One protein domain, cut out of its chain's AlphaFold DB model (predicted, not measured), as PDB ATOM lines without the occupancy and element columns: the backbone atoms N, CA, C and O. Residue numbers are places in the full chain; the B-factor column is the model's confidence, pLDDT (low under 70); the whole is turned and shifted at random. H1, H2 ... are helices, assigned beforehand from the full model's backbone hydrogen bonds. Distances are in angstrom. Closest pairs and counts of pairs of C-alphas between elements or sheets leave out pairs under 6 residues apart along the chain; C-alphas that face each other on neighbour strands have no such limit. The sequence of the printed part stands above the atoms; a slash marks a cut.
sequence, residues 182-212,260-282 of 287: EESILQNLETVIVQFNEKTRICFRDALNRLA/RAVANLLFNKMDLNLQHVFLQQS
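AT A GLANCE: This is residues 182 to 212 and 260 to 282 of the 287 residues of the protein "protein LNK3 isoform X1" of Arachis duranensis (UniProt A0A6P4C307). Two helices, H1 and H2, make an open V that meets near the end of H1 and the start of H2, and a shorter helix, H3, lies over one side of the V between its arms. From H3 a thin tail, with the four-residue H4 in it, leads away past the closed end of H1. The printed part has 54 residues with four named helices, in the order H1, H2, H3, H4 along the chain, and no named strand; the class is all helix. The whole is loose, with a radius of gyration of the C-alphas of 12.6 A, and flat, spanning 42 by 26 by 13 A.

HOW THE PARTS SIT: Begin with H1, residues 182 to 195, and go through a tight link of two residues to H2, residues 198 to 212. These two are close but not clearly touching: their closest C-alphas, those of Ile 193 and Arg 201, are 7.9 A apart. They run opposite ways at a steep tilt of 59 degrees. Past the cut, look for H3, residues 260 to 267. It touches H2, at residues 201 to 205 of H2 alone, and the closest C-alphas, those of Arg 201 and Leu 266, are 6.4 A apart. H2 and H3 run opposite ways at a steep tilt of 44 degrees. H3 and H1 only just touch, with 3 pairs of C-alphas within 8 A, at residues 190 to 193 of H1 alone; the closest are the C-alphas of Glu 190 and Leu 265, at 6.5 A. H1 and H3 run the same way at a shallow tilt of 15 degrees. A short link leads on to H4, residues 275 to 278, which is apart from H1, H2 and H3. In the backbones of H1, H2 and H3 every O i to N i+4 pair is within hydrogen-bond range; H4 is too short for such a pair, and its 1 pair of O i and N i+3 is not within range.

IN THESE COORDINATES: Find C-alpha 182 at (18.725, 54.641, 20.022); from there H1 runs 20.4 A to C-alpha 195. H2 begins at C-alpha 198, at (39.951, 43.661, 8.336), and runs 21.2 A to C-alpha 212. H3 runs 10.1 A from C-alpha 260 to C-alpha 267. H4 measures 5.6 A and ends at C-alpha 278, at (24.070, 32.516, 14.771).

THE WHOLE: The two C-alphas farthest apart are those of Ala 212 and Ser 282, at 43.0 A. Residues 213 to 259 are cut out, and C-alphas 212 and 260 are 13.8 A apart across the cut. Of the links that are printed whole, none is long. The mean pLDDT of the printed part is 75.0; look at residues 269 to 282, which are under 70.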
ATOM      1  N   GLU A 182      17.297  54.351  20.046       77.56
ATOM      2  CA  GLU A 182      18.725  54.641  20.022       77.56
ATOM      3  C   GLU A 182      19.576  53.372  20.161       77.56
ATOM      4  O   GLU A 182      20.581  53.213  19.467       77.56
ATOM      5  N   GLU A 183      19.154  52.440  21.010       79.38
ATOM      6  CA  GLU A 183      19.839  51.169  21.238       79.38
ATOM      7  C   GLU A 183      19.700  50.220  20.043       79.38
ATOM      8  O   GLU A 183      20.683  49.612  19.621       79.38
ATOM      9  N   SER A 184      18.530  50.194  19.397       80.69
ATOM     10  CA  SER A 184      18.338  49.474  18.132       80.69
ATOM     11  C   SER A 184      19.227  50.027  17.009       80.69
ATOM     12  O   SER A 184      19.801  49.270  16.224       80.69
ATOM     13  N   ILE A 185      19.404  51.351  16.936       86.00
ATOM     14  CA  ILE A 185      20.293  51.987  15.951       86.00
ATOM     15  C   ILE A 185      21.753  51.587  16.194       86.00
ATOM     16  O   ILE A 185      22.458  51.249  15.240       86.00
ATOM     17  N   LEU A 186      22.210  51.597  17.449       83.69
ATOM     18  CA  LEU A 186      23.574  51.190  17.793       83.69
ATOM     19  C   LEU A 186      23.817  49.705  17.510       83.69
ATOM     20  O   LEU A 186      24.849  49.368  16.934       83.69
ATOM     21  N   GLN A 187      22.852  48.838  17.818       82.12
ATOM     22  CA  GLN A 187      22.932  47.406  17.526       82.12
ATOM     23  C   GLN A 187      23.003  47.125  16.015       82.12
ATOM     24  O   GLN A 187      23.766  46.268  15.557       82.12
ATOM     25  N   ASN A 188      22.245  47.874  15.210       85.38
ATOM     26  CA  ASN A 188      22.321  47.790  13.752       85.38
ATOM     27  C   ASN A 188      23.691  48.246  13.236       85.38
ATOM     28  O   ASN A 188      24.284  47.586  12.381       85.38
ATOM     29  N   LEU A 189      24.214  49.350  13.772       86.88
ATOM     30  CA  LEU A 189      25.533  49.858  13.409       86.88
ATOM     31  C   LEU A 189      26.639  48.857  13.766       86.88
ATOM     32  O   LEU A 189      27.503  48.581  12.936       86.88
ATOM     33  N   GLU A 190      26.592  48.276  14.961       85.44
ATOM     34  CA  GLU A 190      27.496  47.209  15.391       85.44
ATOM     35  C   GLU A 190      27.436  46.018  14.428       85.44
ATOM     36  O   GLU A 190      28.470  45.585  13.918       85.44
ATOM     37  N   THR A 191      26.230  45.551  14.092       85.06
ATOM     38  CA  THR A 191      26.023  44.437  13.154       85.06
ATOM     39  C   THR A 191      26.671  44.709  11.796       85.06
ATOM     40  O   THR A 191      27.333  43.833  11.238       85.06
ATOM     41  N   VAL A 192      26.531  45.928  11.267       87.31
ATOM     42  CA  VAL A 192      27.151  46.329   9.995       87.31
ATOM     43  C   VAL A 192      28.676  46.385  10.112       87.31
ATOM     44  O   VAL A 192      29.376  45.885   9.234       87.31
ATOM     45  N   ILE A 193      29.218  46.937  11.200       83.50
ATOM     46  CA  ILE A 193      30.673  47.043  11.382       83.50
ATOM     47  C   ILE A 193      31.314  45.659  11.584       83.50
ATOM     48  O   ILE A 193      32.432  45.427  11.117       83.50
ATOM     49  N   VAL A 194      30.613  44.711  12.210       81.25
ATOM     50  CA  VAL A 194      31.052  43.311  12.330       81.25
ATOM     51  C   VAL A 194      31.187  42.635  10.965       81.25
ATOM     52  O   VAL A 194      32.088  41.817  10.776       81.25
ATOM     53  N   GLN A 195      30.349  42.995   9.989       83.88
ATOM     54  CA  GLN A 195      30.443  42.459   8.626       83.88
ATOM     55  C   GLN A 195      31.672  42.979   7.865       83.88
ATOM     56  O   GLN A 195      32.071  42.389   6.856       83.88
ATOM     57  N   PHE A 196      32.302  44.065   8.323       84.81
ATOM     58  CA  PHE A 196      33.488  44.595   7.667       84.81
ATOM     59  C   PHE A 196      34.689  43.671   7.863       84.81
ATOM     60  O   PHE A 196      35.109  43.359   8.979       84.81
ATOM     61  N   ASN A 197      35.313  43.299   6.745       82.69
ATOM     62  CA  ASN A 197      36.594  42.607   6.778       82.69
ATOM     63  C   ASN A 197      37.703  43.525   7.338       82.69
ATOM     64  O   ASN A 197      37.567  44.750   7.411       82.69
ATOM     65  N   GLU A 198      38.829  42.930   7.735       80.94
ATOM     66  CA  GLU A 198      39.951  43.661   8.336       80.94
ATOM     67  C   GLU A 198      40.459  44.806   7.446       80.94
ATOM     68  O   GLU A 198      40.677  45.914   7.938       80.94
ATOM     69  N   LYS A 199      40.559  44.577   6.131       85.75
ATOM     70  CA  LYS A 199      41.001  45.585   5.159       85.75
ATOM     71  C   LYS A 199      40.055  46.789   5.127       85.75
ATOM     72  O   LYS A 199      40.517  47.925   5.181       85.75
ATOM     73  N   THR A 200      38.747  46.550   5.105       86.50
ATOM     74  CA  THR A 200      37.715  47.591   5.123       86.50
ATOM     75  C   THR A 200      37.775  48.401   6.417       86.50
ATOM     76  O   THR A 200      37.780  49.631   6.367       86.50
ATOM     77  N   ARG A 201      37.913  47.744   7.578       85.81
ATOM     78  CA  ARG A 201      38.067  48.445   8.867       85.81
ATOM     79  C   ARG A 201      39.316  49.323   8.889       85.81
ATOM     80  O   ARG A 201      39.246  50.465   9.334       85.81
ATOM     81  N   ILE A 202      40.441  48.832   8.368       84.88
ATOM     82  CA  ILE A 202      41.677  49.620   8.254       84.88
ATOM     83  C   ILE A 202      41.465  50.850   7.357       84.88
ATOM     84  O   ILE A 202      41.864  51.944   7.752       84.88
ATOM     85  N   CYS A 203      40.793  50.711   6.209       89.12
ATOM     86  CA  CYS A 203      40.505  51.852   5.333       89.12
ATOM     87  C   CYS A 203      39.660  52.927   6.031       89.12
ATOM     88  O   CYS A 203      39.983  54.110   5.941       89.12
ATOM     89  N   PHE A 204      38.610  52.535   6.760       89.06
ATOM     90  CA  PHE A 204      37.799  53.488   7.523       89.06
ATOM     91  C   PHE A 204      38.622  54.205   8.596       89.06
ATOM     92  O   PHE A 204      38.522  55.423   8.741       89.06
ATOM     93  N   ARG A 205      39.491  53.476   9.308       88.50
ATOM     94  CA  ARG A 205      40.387  54.060  10.316       88.50
ATOM     95  C   ARG A 205      41.360  55.067   9.698       88.50
ATOM     96  O   ARG A 205      41.590  56.116  10.296       88.50
ATOM     97  N   ASP A 206      41.914  54.782   8.520       86.94
ATOM     98  CA  ASP A 206      42.790  55.724   7.810       86.94
ATOM     99  C   ASP A 206      42.032  56.978   7.356       86.94
ATOM    100  O   ASP A 206      42.458  58.099   7.640       86.94
ATOM    101  N   ALA A 207      40.865  56.806   6.729       89.31
ATOM    102  CA  ALA A 207      40.043  57.914   6.252       89.31
ATOM    103  C   ALA A 207      39.632  58.863   7.392       89.31
ATOM    104  O   ALA A 207      39.792  60.080   7.271       89.31
ATOM    105  N   LEU A 208      39.177  58.316   8.525       86.94
ATOM    106  CA  LEU A 208      38.807  59.100   9.709       86.94
ATOM    107  C   LEU A 208      40.014  59.834  10.309       86.94
ATOM    108  O   LEU A 208      39.917  61.018  10.636       86.94
ATOM    109  N   ASN A 209      41.177  59.179  10.388       84.75
ATOM    110  CA  ASN A 209      42.410  59.817  10.853       84.75
ATOM    111  C   ASN A 209      42.850  60.968   9.942       84.75
ATOM    112  O   ASN A 209      43.264  62.024  10.424       84.75
ATOM    113  N   ARG A 210      42.762  60.790   8.620       89.62
ATOM    114  CA  ARG A 210      43.076  61.844   7.648       89.62
ATOM    115  C   ARG A 210      42.107  63.015   7.760       89.62
ATOM    116  O   ARG A 210      42.555  64.159   7.762       89.62
ATOM    117  N   LEU A 211      40.812  62.748   7.927       86.62
ATOM    118  CA  LEU A 211      39.807  63.788   8.136       86.62
ATOM    119  C   LEU A 211      40.096  64.598   9.405       86.62
ATOM    120  O   LEU A 211      40.163  65.823   9.344       86.62
ATOM    121  N   ALA A 212      40.363  63.922  10.524       81.62
ATOM    122  CA  ALA A 212      40.705  64.569  11.789       81.62
ATOM    123  C   ALA A 212      41.993  65.408  11.703       81.62
ATOM    124  O   ALA A 212      42.136  66.428  12.375       81.62
ATOM    125  N   ARG A 260      33.003  58.379  20.273       84.25
ATOM    126  CA  ARG A 260      33.608  57.358  21.143       84.25
ATOM    127  C   ARG A 260      33.008  55.975  20.892       84.25
ATOM    128  O   ARG A 260      33.762  55.013  20.772       84.25
ATOM    129  N   ALA A 261      31.685  55.869  20.768       82.94
ATOM    130  CA  ALA A 261      31.012  54.604  20.469       82.94
ATOM    131  C   ALA A 261      31.437  54.047  19.098       82.94
ATOM    132  O   ALA A 261      31.836  52.890  18.992       82.94
ATOM    133  N   VAL A 262      31.443  54.890  18.061       83.62
ATOM    134  CA  VAL A 262      31.865  54.509  16.705       83.62
ATOM    135  C   VAL A 262      33.343  54.116  16.671       83.62
ATOM    136  O   VAL A 262      33.705  53.122  16.037       83.62
ATOM    137  N   ALA A 263      34.207  54.855  17.371       82.81
ATOM    138  CA  ALA A 263      35.617  54.505  17.491       82.81
ATOM    139  C   ALA A 263      35.795  53.156  18.197       82.81
ATOM    140  O   ALA A 263      36.525  52.307  17.698       82.81
ATOM    141  N   ASN A 264      35.088  52.897  19.296       82.25
ATOM    142  CA  ASN A 264      35.169  51.605  19.975       82.25
ATOM    143  C   ASN A 264      34.737  50.450  19.062       82.25
ATOM    144  O   ASN A 264      35.444  49.446  18.991       82.25
ATOM    145  N   LEU A 265      33.662  50.622  18.287       82.62
ATOM    146  CA  LEU A 265      33.228  49.628  17.301       82.62
ATOM    147  C   LEU A 265      34.283  49.404  16.205       82.62
ATOM    148  O   LEU A 265      34.575  48.276  15.838       82.62
ATOM    149  N   LEU A 266      34.916  50.450  15.676       81.00
ATOM    150  CA  LEU A 266      35.897  50.294  14.592       81.00
ATOM    151  C   LEU A 266      37.288  49.832  15.061       81.00
ATOM    152  O   LEU A 266      38.036  49.253  14.265       81.00
ATOM    153  N   PHE A 267      37.674  50.145  16.302       73.69
ATOM    154  CA  PHE A 267      39.049  49.996  16.788       73.69
ATOM    155  C   PHE A 267      39.262  48.789  17.696       73.69
ATOM    156  O   PHE A 267      40.378  48.255  17.690       73.69
ATOM    157  N   ASN A 268      38.232  48.340  18.414       75.06
ATOM    158  CA  ASN A 268      38.324  47.103  19.166       75.06
ATOM    159  C   ASN A 268      38.272  45.929  18.193       75.06
ATOM    160  O   ASN A 268      37.480  45.894  17.248       75.06
ATOM    161  N   LYS A 269      39.140  44.940  18.422       61.53
ATOM    162  CA  LYS A 269      38.934  43.635  17.808       61.53
ATOM    163  C   LYS A 269      37.645  43.101  18.403       61.53
ATOM    164  O   LYS A 269      37.617  42.666  19.548       61.53
ATOM    165  N   MET A 270      36.575  43.193  17.628       62.34
ATOM    166  CA  MET A 270      35.340  42.493  17.917       62.34
ATOM    167  C   MET A 270      35.599  41.005  17.692       62.34
ATOM    168  O   MET A 270      35.168  40.429  16.699       62.34
ATOM    169  N   ASP A 271      36.290  40.383  18.648       51.44
ATOM    170  CA  ASP A 271      36.164  38.959  18.950       51.44
ATOM    171  C   ASP A 271      34.808  38.754  19.644       51.44
ATOM    172  O   ASP A 271      34.689  38.171  20.720       51.44
ATOM    173  N   LEU A 272      33.755  39.320  19.049       51.03
ATOM    174  CA  LEU A 272      32.400  39.067  19.471       51.03
ATOM    175  C   LEU A 272      32.182  37.602  19.157       51.03
ATOM    176  O   LEU A 272      32.215  37.183  17.997       51.03
ATOM    177  N   ASN A 273      32.023  36.816  20.218       45.34
ATOM    178  CA  ASN A 273      31.526  35.465  20.125       45.34
ATOM    179  C   ASN A 273      30.352  35.483  19.143       45.34
ATOM    180  O   ASN A 273      29.271  35.973  19.466       45.34
ATOM    181  N   LEU A 274      30.568  34.890  17.967       50.25
ATOM    182  CA  LEU A 274      29.586  34.568  16.924       50.25
ATOM    183  C   LEU A 274      28.327  33.849  17.461       50.25
ATOM    184  O   LEU A 274      27.417  33.527  16.705       50.25
ATOM    185  N   GLN A 275      28.261  33.589  18.764       49.66
ATOM    186  CA  GLN A 275      27.198  32.901  19.460       49.66
ATOM    187  C   GLN A 275      25.883  33.688  19.474       49.66
ATOM    188  O   GLN A 275      24.852  33.050  19.340       49.66
ATOM    189  N   HIS A 276      25.836  35.024  19.545       47.22
ATOM    190  CA  HIS A 276      24.514  35.670  19.664       47.22
ATOM    191  C   HIS A 276      23.755  35.809  18.329       47.22
ATOM    192  O   HIS A 276      22.537  35.659  18.295       47.22
ATOM    193  N   VAL A 277      24.457  36.010  17.206       51.38
ATOM    194  CA  VAL A 277      23.813  36.207  15.887       51.38
ATOM    195  C   VAL A 277      23.516  34.878  15.174       51.38
ATOM    196  O   VAL A 277      22.518  34.770  14.465       51.38
ATOM    197  N   PHE A 278      24.313  33.825  15.399       45.47
ATOM    198  CA  PHE A 278      24.070  32.516  14.771       45.47
ATOM    199  C   PHE A 278      23.128  31.597  15.564       45.47
ATOM    200  O   PHE A 278      22.559  30.670  14.983       45.47
ATOM    201  N   LEU A 279      22.881  31.853  16.857       45.91
ATOM    202  CA  LEU A 279      21.987  30.999  17.653       45.91
ATOM    203  C   LEU A 279      20.490  31.177  17.344       45.91
ATOM    204  O   LEU A 279      19.707  30.307  17.712       45.91
ATOM    205  N   GLN A 280      20.078  32.207  16.597       42.91
ATOM    206  CA  GLN A 280      18.689  32.311  16.114       42.91
ATOM    207  C   GLN A 280      18.433  31.600  14.773       42.91
ATOM    208  O   GLN A 280      17.276  31.407  14.394       42.91
ATOM    209  N   GLN A 281      19.478  31.176  14.052       42.28
ATOM    210  CA  GLN A 281      19.320  30.460  12.777       42.28
ATOM    211  C   GLN A 281      19.344  28.932  12.935       42.28
ATOM    212  O   GLN A 281      18.853  28.229  12.060       42.28
ATOM    213  N   SER A 282      19.845  28.400  14.057       41.72
ATOM    214  CA  SER A 282      20.034  26.950  14.231       41.72
ATOM    215  C   SER A 282      18.815  26.183  14.769       41.72
ATOM    216  O   SER A 282      18.868  24.958  14.828       41.72
TER     217      SER A 282